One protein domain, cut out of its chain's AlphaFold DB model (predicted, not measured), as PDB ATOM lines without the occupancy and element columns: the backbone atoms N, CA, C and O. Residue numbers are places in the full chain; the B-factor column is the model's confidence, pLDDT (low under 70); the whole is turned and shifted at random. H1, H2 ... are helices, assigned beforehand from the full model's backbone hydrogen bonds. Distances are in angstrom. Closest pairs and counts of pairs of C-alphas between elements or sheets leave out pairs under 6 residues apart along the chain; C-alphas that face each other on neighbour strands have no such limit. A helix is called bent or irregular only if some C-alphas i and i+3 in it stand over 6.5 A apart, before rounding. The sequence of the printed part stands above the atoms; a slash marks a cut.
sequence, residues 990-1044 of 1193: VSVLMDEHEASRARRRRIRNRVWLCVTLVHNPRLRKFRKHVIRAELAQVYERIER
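What this domain is: This is residues 990 to 1044 of the 1193 residues of the protein "Predicted protein" of Monosiga brevicollis (UniProt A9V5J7). Two long helices, H1 and H2, meet at their ends and make an open V, with a sharp corner at Asn 1020 and both arms spreading away from it. H1 is the longer arm; apart from the corner, the two arms have empty space between them. The printed part has 55 residues with two named helices, H1 then H2 along the chain, and no named strand; the class is all helix. The whole is extended, with a radius of gyration of the C-alphas of 17.4 A, and flat, with spans of 46 by 38 by 6 A.

Where its parts are: H1, the longest helix, runs from Val 990 to His 1019, 30 residues and 43.6 A from first to last C-alpha. Its C-alpha 990 is at (50.729, -50.068, 31.514) and its C-alpha 1019 at (21.415, -26.318, 53.297). H2 runs from Pro 1021 to Arg 1044, 24 residues and 35.3 A, and its C-alpha 1044 is at (52.173, -3.757, 43.332). Neither helix is bent or irregular.

How they stand to each other: H1 and H2 touch only at the corner by their link, and only just, with 3 pairs of C-alphas within 8 A. The closest C-alphas of the two are those of Leu 1017 and Arg 1024, 5.6 A apart. H1 touches H2 with residues 1017 to 1018 alone, and H2 touches H1 with residues 1023 to 1024 alone. The lines of the helices stand at a steep tilt of 59 degrees, and they run opposite ways. Their centres are 25.2 A apart. In both H1 and H2 every O i to N i+4 pair is within hydrogen-bond range.

The domain as a whole: The C-alphas farthest apart are those of Val 990 and Arg 1022, at 47.9 A. The first and last printed C-alphas, 990 and 1044, are 47.8 A apart. Residues 990 to 1013 of H1 stand free, and so do residues 1028 to 1044 of H2 and residues 1018 to 1023, of which 1021 to 1023 belong to H2. The link from H1 to H2 is tight, with 1 residue between them. The printed part has no cut. The mean pLDDT of the printed part is 93.2, and no printed residue is under 70.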
ATOM      1  N   VAL A 990      51.387 -49.861  30.214       80.44
ATOM      2  CA  VAL A 990      50.729 -50.068  31.514       80.44
ATOM      3  C   VAL A 990      50.830 -48.825  32.403       80.44
ATOM      4  O   VAL A 990      49.831 -48.471  33.026       80.44
ATOM      5  N   SER A 991      51.971 -48.121  32.448       79.06
ATOM      6  CA  SER A 991      52.067 -46.878  33.235       79.06
ATOM      7  C   SER A 991      51.141 -45.780  32.712       79.06
ATOM      8  O   SER A 991      50.460 -45.140  33.506       79.06
ATOM      9  N   VAL A 992      51.025 -45.626  31.389       82.94
ATOM     10  CA  VAL A 992      50.137 -44.617  30.786       82.94
ATOM     11  C   VAL A 992      48.664 -44.926  31.080       82.94
ATOM     12  O   VAL A 992      47.904 -44.027  31.440       82.94
ATOM     13  N   LEU A 993      48.257 -46.199  31.006       80.81
ATOM     14  CA  LEU A 993      46.895 -46.614  31.363       80.81
ATOM     15  C   LEU A 993      46.595 -46.435  32.860       80.81
ATOM     16  O   LEU A 993      45.468 -46.088  33.224       80.81
ATOM     17  N   MET A 994      47.582 -46.653  33.739       80.94
ATOM     18  CA  MET A 994      47.426 -46.380  35.171       80.94
ATOM     19  C   MET A 994      47.260 -44.882  35.443       80.94
ATOM     20  O   MET A 994      46.327 -44.514  36.161       80.94
ATOM     21  N   ASP A 995      48.060 -44.026  34.804       88.56
ATOM     22  CA  ASP A 995      47.957 -42.567  34.931       88.56
ATOM     23  C   ASP A 995      46.593 -42.048  34.450       88.56
ATOM     24  O   ASP A 995      45.955 -41.219  35.108       88.56
ATOM     25  N   GLU A 996      46.079 -42.576  33.336       90.50
ATOM     26  CA  GLU A 996      44.762 -42.201  32.816       90.50
ATOM     27  C   GLU A 996      43.625 -42.670  33.744       90.50
ATOM     28  O   GLU A 996      42.665 -41.931  34.017       90.50
ATOM     29  N   HIS A 997      43.750 -43.873  34.317       86.19
ATOM     30  CA  HIS A 997      42.802 -44.377  35.306       86.19
ATOM     31  C   HIS A 997      42.831 -43.535  36.597       86.19
ATOM     32  O   HIS A 997      41.774 -43.258  37.189       86.19
ATOM     33  N   GLU A 998      44.004 -43.102  37.055       87.50
ATOM     34  CA  GLU A 998      44.150 -42.220  38.213       87.50
ATOM     35  C   GLU A 998      43.574 -40.829  37.946       87.50
ATOM     36  O   GLU A 998      42.796 -40.321  38.763       87.50
ATOM     37  N   ALA A 999      43.830 -40.258  36.767       90.25
ATOM     38  CA  ALA A 999      43.243 -38.996  36.333       90.25
ATOM     39  C   ALA A 999      41.705 -39.070  36.284       90.25
ATOM     40  O   ALA A 999      41.012 -38.166  36.768       90.25
ATOM     41  N   SER A1000      41.144 -40.176  35.782       91.00
ATOM     42  CA  SER A1000      39.696 -40.419  35.756       91.00
ATOM     43  C   SER A1000      39.101 -40.544  37.166       91.00
ATOM     44  O   SER A1000      38.085 -39.906  37.480       91.00
ATOM     45  N   ARG A1001      39.763 -41.278  38.076       89.50
ATOM     46  CA  ARG A1001      39.372 -41.344  39.499       89.50
ATOM     47  C   ARG A1001      39.431 -39.964  40.154       89.50
ATOM     48  O   ARG A1001      38.487 -39.585  40.853       89.50
ATOM     49  N   ALA A1002      40.486 -39.192  39.903       88.44
ATOM     50  CA  ALA A1002      40.634 -37.833  40.410       88.44
ATOM     51  C   ALA A1002      39.512 -36.919  39.893       88.44
ATOM     52  O   ALA A1002      38.931 -36.155  40.668       88.44
ATOM     53  N   ARG A1003      39.127 -37.037  38.615       93.50
ATOM     54  CA  ARG A1003      38.001 -36.291  38.034       93.50
ATOM     55  C   ARG A1003      36.672 -36.650  38.702       93.50
ATOM     56  O   ARG A1003      35.937 -35.743  39.094       93.50
ATOM     57  N   ARG A1004      36.381 -37.942  38.911       94.25
ATOM     58  CA  ARG A1004      35.171 -38.390  39.637       94.25
ATOM     59  C   ARG A1004      35.137 -37.860  41.074       94.25
ATOM     60  O   ARG A1004      34.092 -37.390  41.520       94.25
ATOM     61  N   ARG A1005      36.278 -37.856  41.780       90.88
ATOM     62  CA  ARG A1005      36.399 -37.261  43.127       90.88
ATOM     63  C   ARG A1005      36.102 -35.759  43.113       90.88
ATOM     64  O   ARG A1005      35.313 -35.303  43.936       90.88
ATOM     65  N   ARG A1006      36.641 -35.001  42.148       94.75
ATOM     66  CA  ARG A1006      36.358 -33.558  42.001       94.75
ATOM     67  C   ARG A1006      34.875 -33.280  41.752       94.75
ATOM     68  O   ARG A1006      34.328 -32.372  42.369       94.75
ATOM     69  N   ILE A1007      34.222 -34.060  40.888       95.31
ATOM     70  CA  ILE A1007      32.781 -33.921  40.619       95.31
ATOM     71  C   ILE A1007      31.981 -34.172  41.900       95.31
ATOM     72  O   ILE A1007      31.168 -33.336  42.284       95.31
ATOM     73  N   ARG A1008      32.268 -35.267  42.615       95.69
ATOM     74  CA  ARG A1008      31.612 -35.582  43.890       95.69
ATOM     75  C   ARG A1008      31.815 -34.475  44.931       95.69
ATOM     76  O   ARG A1008      30.856 -34.087  45.586       95.69
ATOM     77  N   ASN A1009      33.024 -33.925  45.050       94.56
ATOM     78  CA  ASN A1009      33.317 -32.831  45.981       94.56
ATOM     79  C   ASN A1009      32.565 -31.541  45.613       94.56
ATOM     80  O   ASN A1009      32.083 -30.844  46.502       94.56
ATOM     81  N   ARG A1010      32.404 -31.239  44.315       95.50
ATOM     82  CA  ARG A1010      31.568 -30.116  43.855       95.50
ATOM     83  C   ARG A1010      30.098 -30.320  44.213       95.50
ATOM     84  O   ARG A1010      29.469 -29.382  44.688       95.50
ATOM     85  N   VAL A1011      29.572 -31.533  44.043       96.44
ATOM     86  CA  VAL A1011      28.195 -31.865  44.443       96.44
ATOM     87  C   VAL A1011      28.016 -31.699  45.953       96.44
ATOM     88  O   VAL A1011      27.081 -31.022  46.369       96.44
ATOM     89  N   TRP A1012      28.934 -32.224  46.774       96.38
ATOM     90  CA  TRP A1012      28.890 -32.038  48.231       96.38
ATOM     91  C   TRP A1012      28.933 -30.568  48.636       96.38
ATOM     92  O   TRP A1012      28.130 -30.143  49.459       96.38
ATOM     93  N   LEU A1013      29.802 -29.773  48.010       96.12
ATOM     94  CA  LEU A1013      29.861 -28.334  48.244       96.12
ATOM     95  C   LEU A1013      28.533 -27.643  47.904       96.12
ATOM     96  O   LEU A1013      28.068 -26.808  48.678       96.12
ATOM     97  N   CYS A1014      27.901 -27.999  46.781       96.25
ATOM     98  CA  CYS A1014      26.579 -27.484  46.426       96.25
ATOM     99  C   CYS A1014      25.534 -27.863  47.482       96.25
ATOM    100  O   CYS A1014      24.834 -26.983  47.972       96.25
ATOM    101  N   VAL A1015      25.478 -29.133  47.895       96.81
ATOM    102  CA  VAL A1015      24.555 -29.606  48.940       96.81
ATOM    103  C   VAL A1015      24.763 -28.832  50.246       96.81
ATOM    104  O   VAL A1015      23.789 -28.356  50.829       96.81
ATOM    105  N   THR A1016      26.009 -28.633  50.687       95.19
ATOM    106  CA  THR A1016      26.319 -27.865  51.903       95.19
ATOM    107  C   THR A1016      25.863 -26.411  51.796       95.19
ATOM    108  O   THR A1016      25.289 -25.891  52.752       95.19
ATOM    109  N   LEU A1017      26.077 -25.751  50.653       96.50
ATOM    110  CA  LEU A1017      25.685 -24.352  50.447       96.50
ATOM    111  C   LEU A1017      24.169 -24.167  50.312       96.50
ATOM    112  O   LEU A1017      23.655 -23.141  50.750       96.50
ATOM    113  N   VAL A1018      23.463 -25.152  49.750       96.50
ATOM    114  CA  VAL A1018      21.993 -25.162  49.674       96.50
ATOM    115  C   VAL A1018      21.387 -25.264  51.075       96.50
ATOM    116  O   VAL A1018      20.498 -24.493  51.415       96.50
ATOM    117  N   HIS A1019      21.919 -26.146  51.929       95.56
ATOM    118  CA  HIS A1019      21.415 -26.318  53.297       95.56
ATOM    119  C   HIS A1019      21.870 -25.218  54.272       95.56
ATOM    120  O   HIS A1019      21.344 -25.133  55.379       95.56
ATOM    121  N   ASN A1020      22.850 -24.386  53.895       95.81
ATOM    122  CA  ASN A1020      23.414 -23.338  54.749       95.81
ATOM    123  C   ASN A1020      23.530 -22.007  53.979       95.81
ATOM    124  O   ASN A1020      24.634 -21.595  53.602       95.81
ATOM    125  N   PRO A1021      22.417 -21.281  53.764       95.31
ATOM    126  CA  PRO A1021      22.400 -20.089  52.913       95.31
ATOM    127  C   PRO A1021      23.305 -18.957  53.427       95.31
ATOM    128  O   PRO A1021      23.875 -18.210  52.629       95.31
ATOM    129  N   ARG A1022      23.519 -18.851  54.748       95.50
ATOM    130  CA  ARG A1022      24.457 -17.875  55.338       95.50
ATOM    131  C   ARG A1022      25.904 -18.116  54.882       95.50
ATOM    132  O   ARG A1022      26.595 -17.164  54.521       95.50
ATOM    133  N   LEU A1023      26.328 -19.381  54.784       95.44
ATOM    134  CA  LEU A1023      27.661 -19.741  54.282       95.44
ATOM    135  C   LEU A1023      27.838 -19.381  52.802       95.44
ATOM    136  O   LEU A1023      28.947 -19.064  52.384       95.44
ATOM    137  N   ARG A1024      26.758 -19.362  52.004       95.69
ATOM    138  CA  ARG A1024      26.810 -18.907  50.603       95.69
ATOM    139  C   ARG A1024      27.210 -17.435  50.507       95.69
ATOM    140  O   ARG A1024      28.041 -17.101  49.663       95.69
ATOM    141  N   LYS A1025      26.647 -16.569  51.359       94.94
ATOM    142  CA  LYS A1025      27.022 -15.144  51.420       94.94
ATOM    143  C   LYS A1025      28.467 -14.983  51.900       94.94
ATOM    144  O   LYS A1025      29.257 -14.347  51.209       94.94
ATOM    145  N   PHE A1026      28.827 -15.653  52.997       95.62
ATOM    146  CA  PHE A1026      30.183 -15.612  53.553       95.62
ATOM    147  C   PHE A1026      31.245 -16.064  52.540       95.62
ATOM    148  O   PHE A1026      32.196 -15.339  52.271       95.62
ATOM    149  N   ARG A1027      31.036 -17.206  51.872       95.31
ATOM    150  CA  ARG A1027      31.945 -17.713  50.834       95.31
ATOM    151  C   ARG A1027      32.125 -16.721  49.684       95.31
ATOM    152  O   ARG A1027      33.240 -16.552  49.202       95.31
ATOM    153  N   LYS A1028      31.049 -16.062  49.233       95.38
ATOM    154  CA  LYS A1028      31.145 -15.024  48.192       95.38
ATOM    155  C   LYS A1028      32.003 -13.843  48.655       95.38
ATOM    156  O   LYS A1028      32.738 -13.305  47.838       95.38
ATOM    157  N   HIS A1029      31.911 -13.439  49.922       95.94
ATOM    158  CA  HIS A1029      32.748 -12.371  50.476       95.94
ATOM    159  C   HIS A1029      34.214 -12.783  50.586       95.94
ATOM    160  O   HIS A1029      35.058 -12.046  50.094       95.94
ATOM    161  N   VAL A1030      34.510 -13.976  51.112       95.50
ATOM    162  CA  VAL A1030      35.891 -14.487  51.204       95.50
ATOM    163  C   VAL A1030      36.543 -14.568  49.822       95.50
ATOM    164  O   VAL A1030      37.631 -14.043  49.634       95.50
ATOM    165  N   ILE A1031      35.847 -15.122  48.822       95.69
ATOM    166  CA  ILE A1031      36.377 -15.203  47.449       95.69
ATOM    167  C   ILE A1031      36.618 -13.806  46.857       95.69
ATOM    168  O   ILE A1031      37.612 -13.596  46.169       95.69
ATOM    169  N   ARG A1032      35.723 -12.837  47.099       96.25
ATOM    170  CA  ARG A1032      35.919 -11.451  46.635       96.25
ATOM    171  C   ARG A1032      37.111 -10.786  47.323       96.25
ATOM    172  O   ARG A1032      37.858 -10.093  46.646       96.25
ATOM    173  N   ALA A1033      37.290 -11.014  48.623       95.19
ATOM    174  CA  ALA A1033      38.416 -10.488  49.388       95.19
ATOM    175  C   ALA A1033      39.750 -11.097  48.928       95.19
ATOM    176  O   ALA A1033      40.699 -10.361  48.684       95.19
ATOM    177  N   GLU A1034      39.812 -12.416  48.719       95.12
ATOM    178  CA  GLU A1034      40.999 -13.077  48.158       95.12
ATOM    179  C   GLU A1034      41.320 -12.566  46.749       95.12
ATOM    180  O   GLU A1034      42.475 -12.279  46.447       95.12
ATOM    181  N   LEU A1035      40.308 -12.407  45.886       96.25
ATOM    182  CA  LEU A1035      40.509 -11.831  44.556       96.25
ATOM    183  C   LEU A1035      41.049 -10.402  44.646       96.25
ATOM    184  O   LEU A1035      41.986 -10.087  43.922       96.25
ATOM    185  N   ALA A1036      40.513  -9.569  45.541       95.62
ATOM    186  CA  ALA A1036      41.012  -8.214  45.765       95.62
ATOM    187  C   ALA A1036      42.486  -8.210  46.210       95.62
ATOM    188  O   ALA A1036      43.289  -7.503  45.610       95.62
ATOM    189  N   GLN A1037      42.876  -9.071  47.159       95.44
ATOM    190  CA  GLN A1037      44.278  -9.211  47.590       95.44
ATOM    191  C   GLN A1037      45.209  -9.707  46.475       95.44
ATOM    192  O   GLN A1037      46.391  -9.361  46.440       95.44
ATOM    193  N   VAL A1038      44.717 -10.569  45.581       95.88
ATOM    194  CA  VAL A1038      45.490 -11.028  44.418       95.88
ATOM    195  C   VAL A1038      45.650  -9.899  43.402       95.88
ATOM    196  O   VAL A1038      46.751  -9.725  42.887       95.88
ATOM    197  N   TYR A1039      44.597  -9.121  43.134       95.88
ATOM    198  CA  TYR A1039      44.680  -7.946  42.265       95.88
ATOM    199  C   TYR A1039      45.666  -6.912  42.809       95.88
ATOM    200  O   TYR A1039      46.535  -6.482  42.062       95.88
ATOM    201  N   GLU A1040      45.614  -6.615  44.106       96.44
ATOM    202  CA  GLU A1040      46.543  -5.691  44.764       96.44
ATOM    203  C   GLU A1040      47.999  -6.190  44.699       96.44
ATOM    204  O   GLU A1040      48.919  -5.422  44.430       96.44
ATOM    205  N   ARG A1041      48.235  -7.501  44.869       95.38
ATOM    206  CA  ARG A1041      49.573  -8.089  44.673       95.38
ATOM    207  C   ARG A1041      50.066  -7.965  43.234       95.38
ATOM    208  O   ARG A1041      51.251  -7.709  43.031       95.38
ATOM    209  N   ILE A1042      49.185  -8.160  42.253       95.38
ATOM    210  CA  ILE A1042      49.530  -7.992  40.837       95.38
ATOM    211  C   ILE A1042      49.857  -6.524  40.559       95.38
ATOM    212  O   ILE A1042      50.895  -6.256  39.968       95.38
ATOM    213  N   GLU A1043      49.037  -5.594  41.043       95.12
ATOM    214  CA  GLU A1043      49.222  -4.152  40.869       95.12
ATOM    215  C   GLU A1043      50.556  -3.667  41.454       95.12
ATOM    216  O   GLU A1043      51.371  -3.103  40.722       95.12
ATOM    217  N   ARG A1044      50.867  -4.039  42.706       94.38
ATOM    218  CA  ARG A1044      52.173  -3.757  43.332       94.38
ATOM    219  C   ARG A1044      53.338  -4.363  42.549       94.38
ATOM    220  O   ARG A1044      54.393  -3.745  42.435       94.38
TER     221      ARG A1044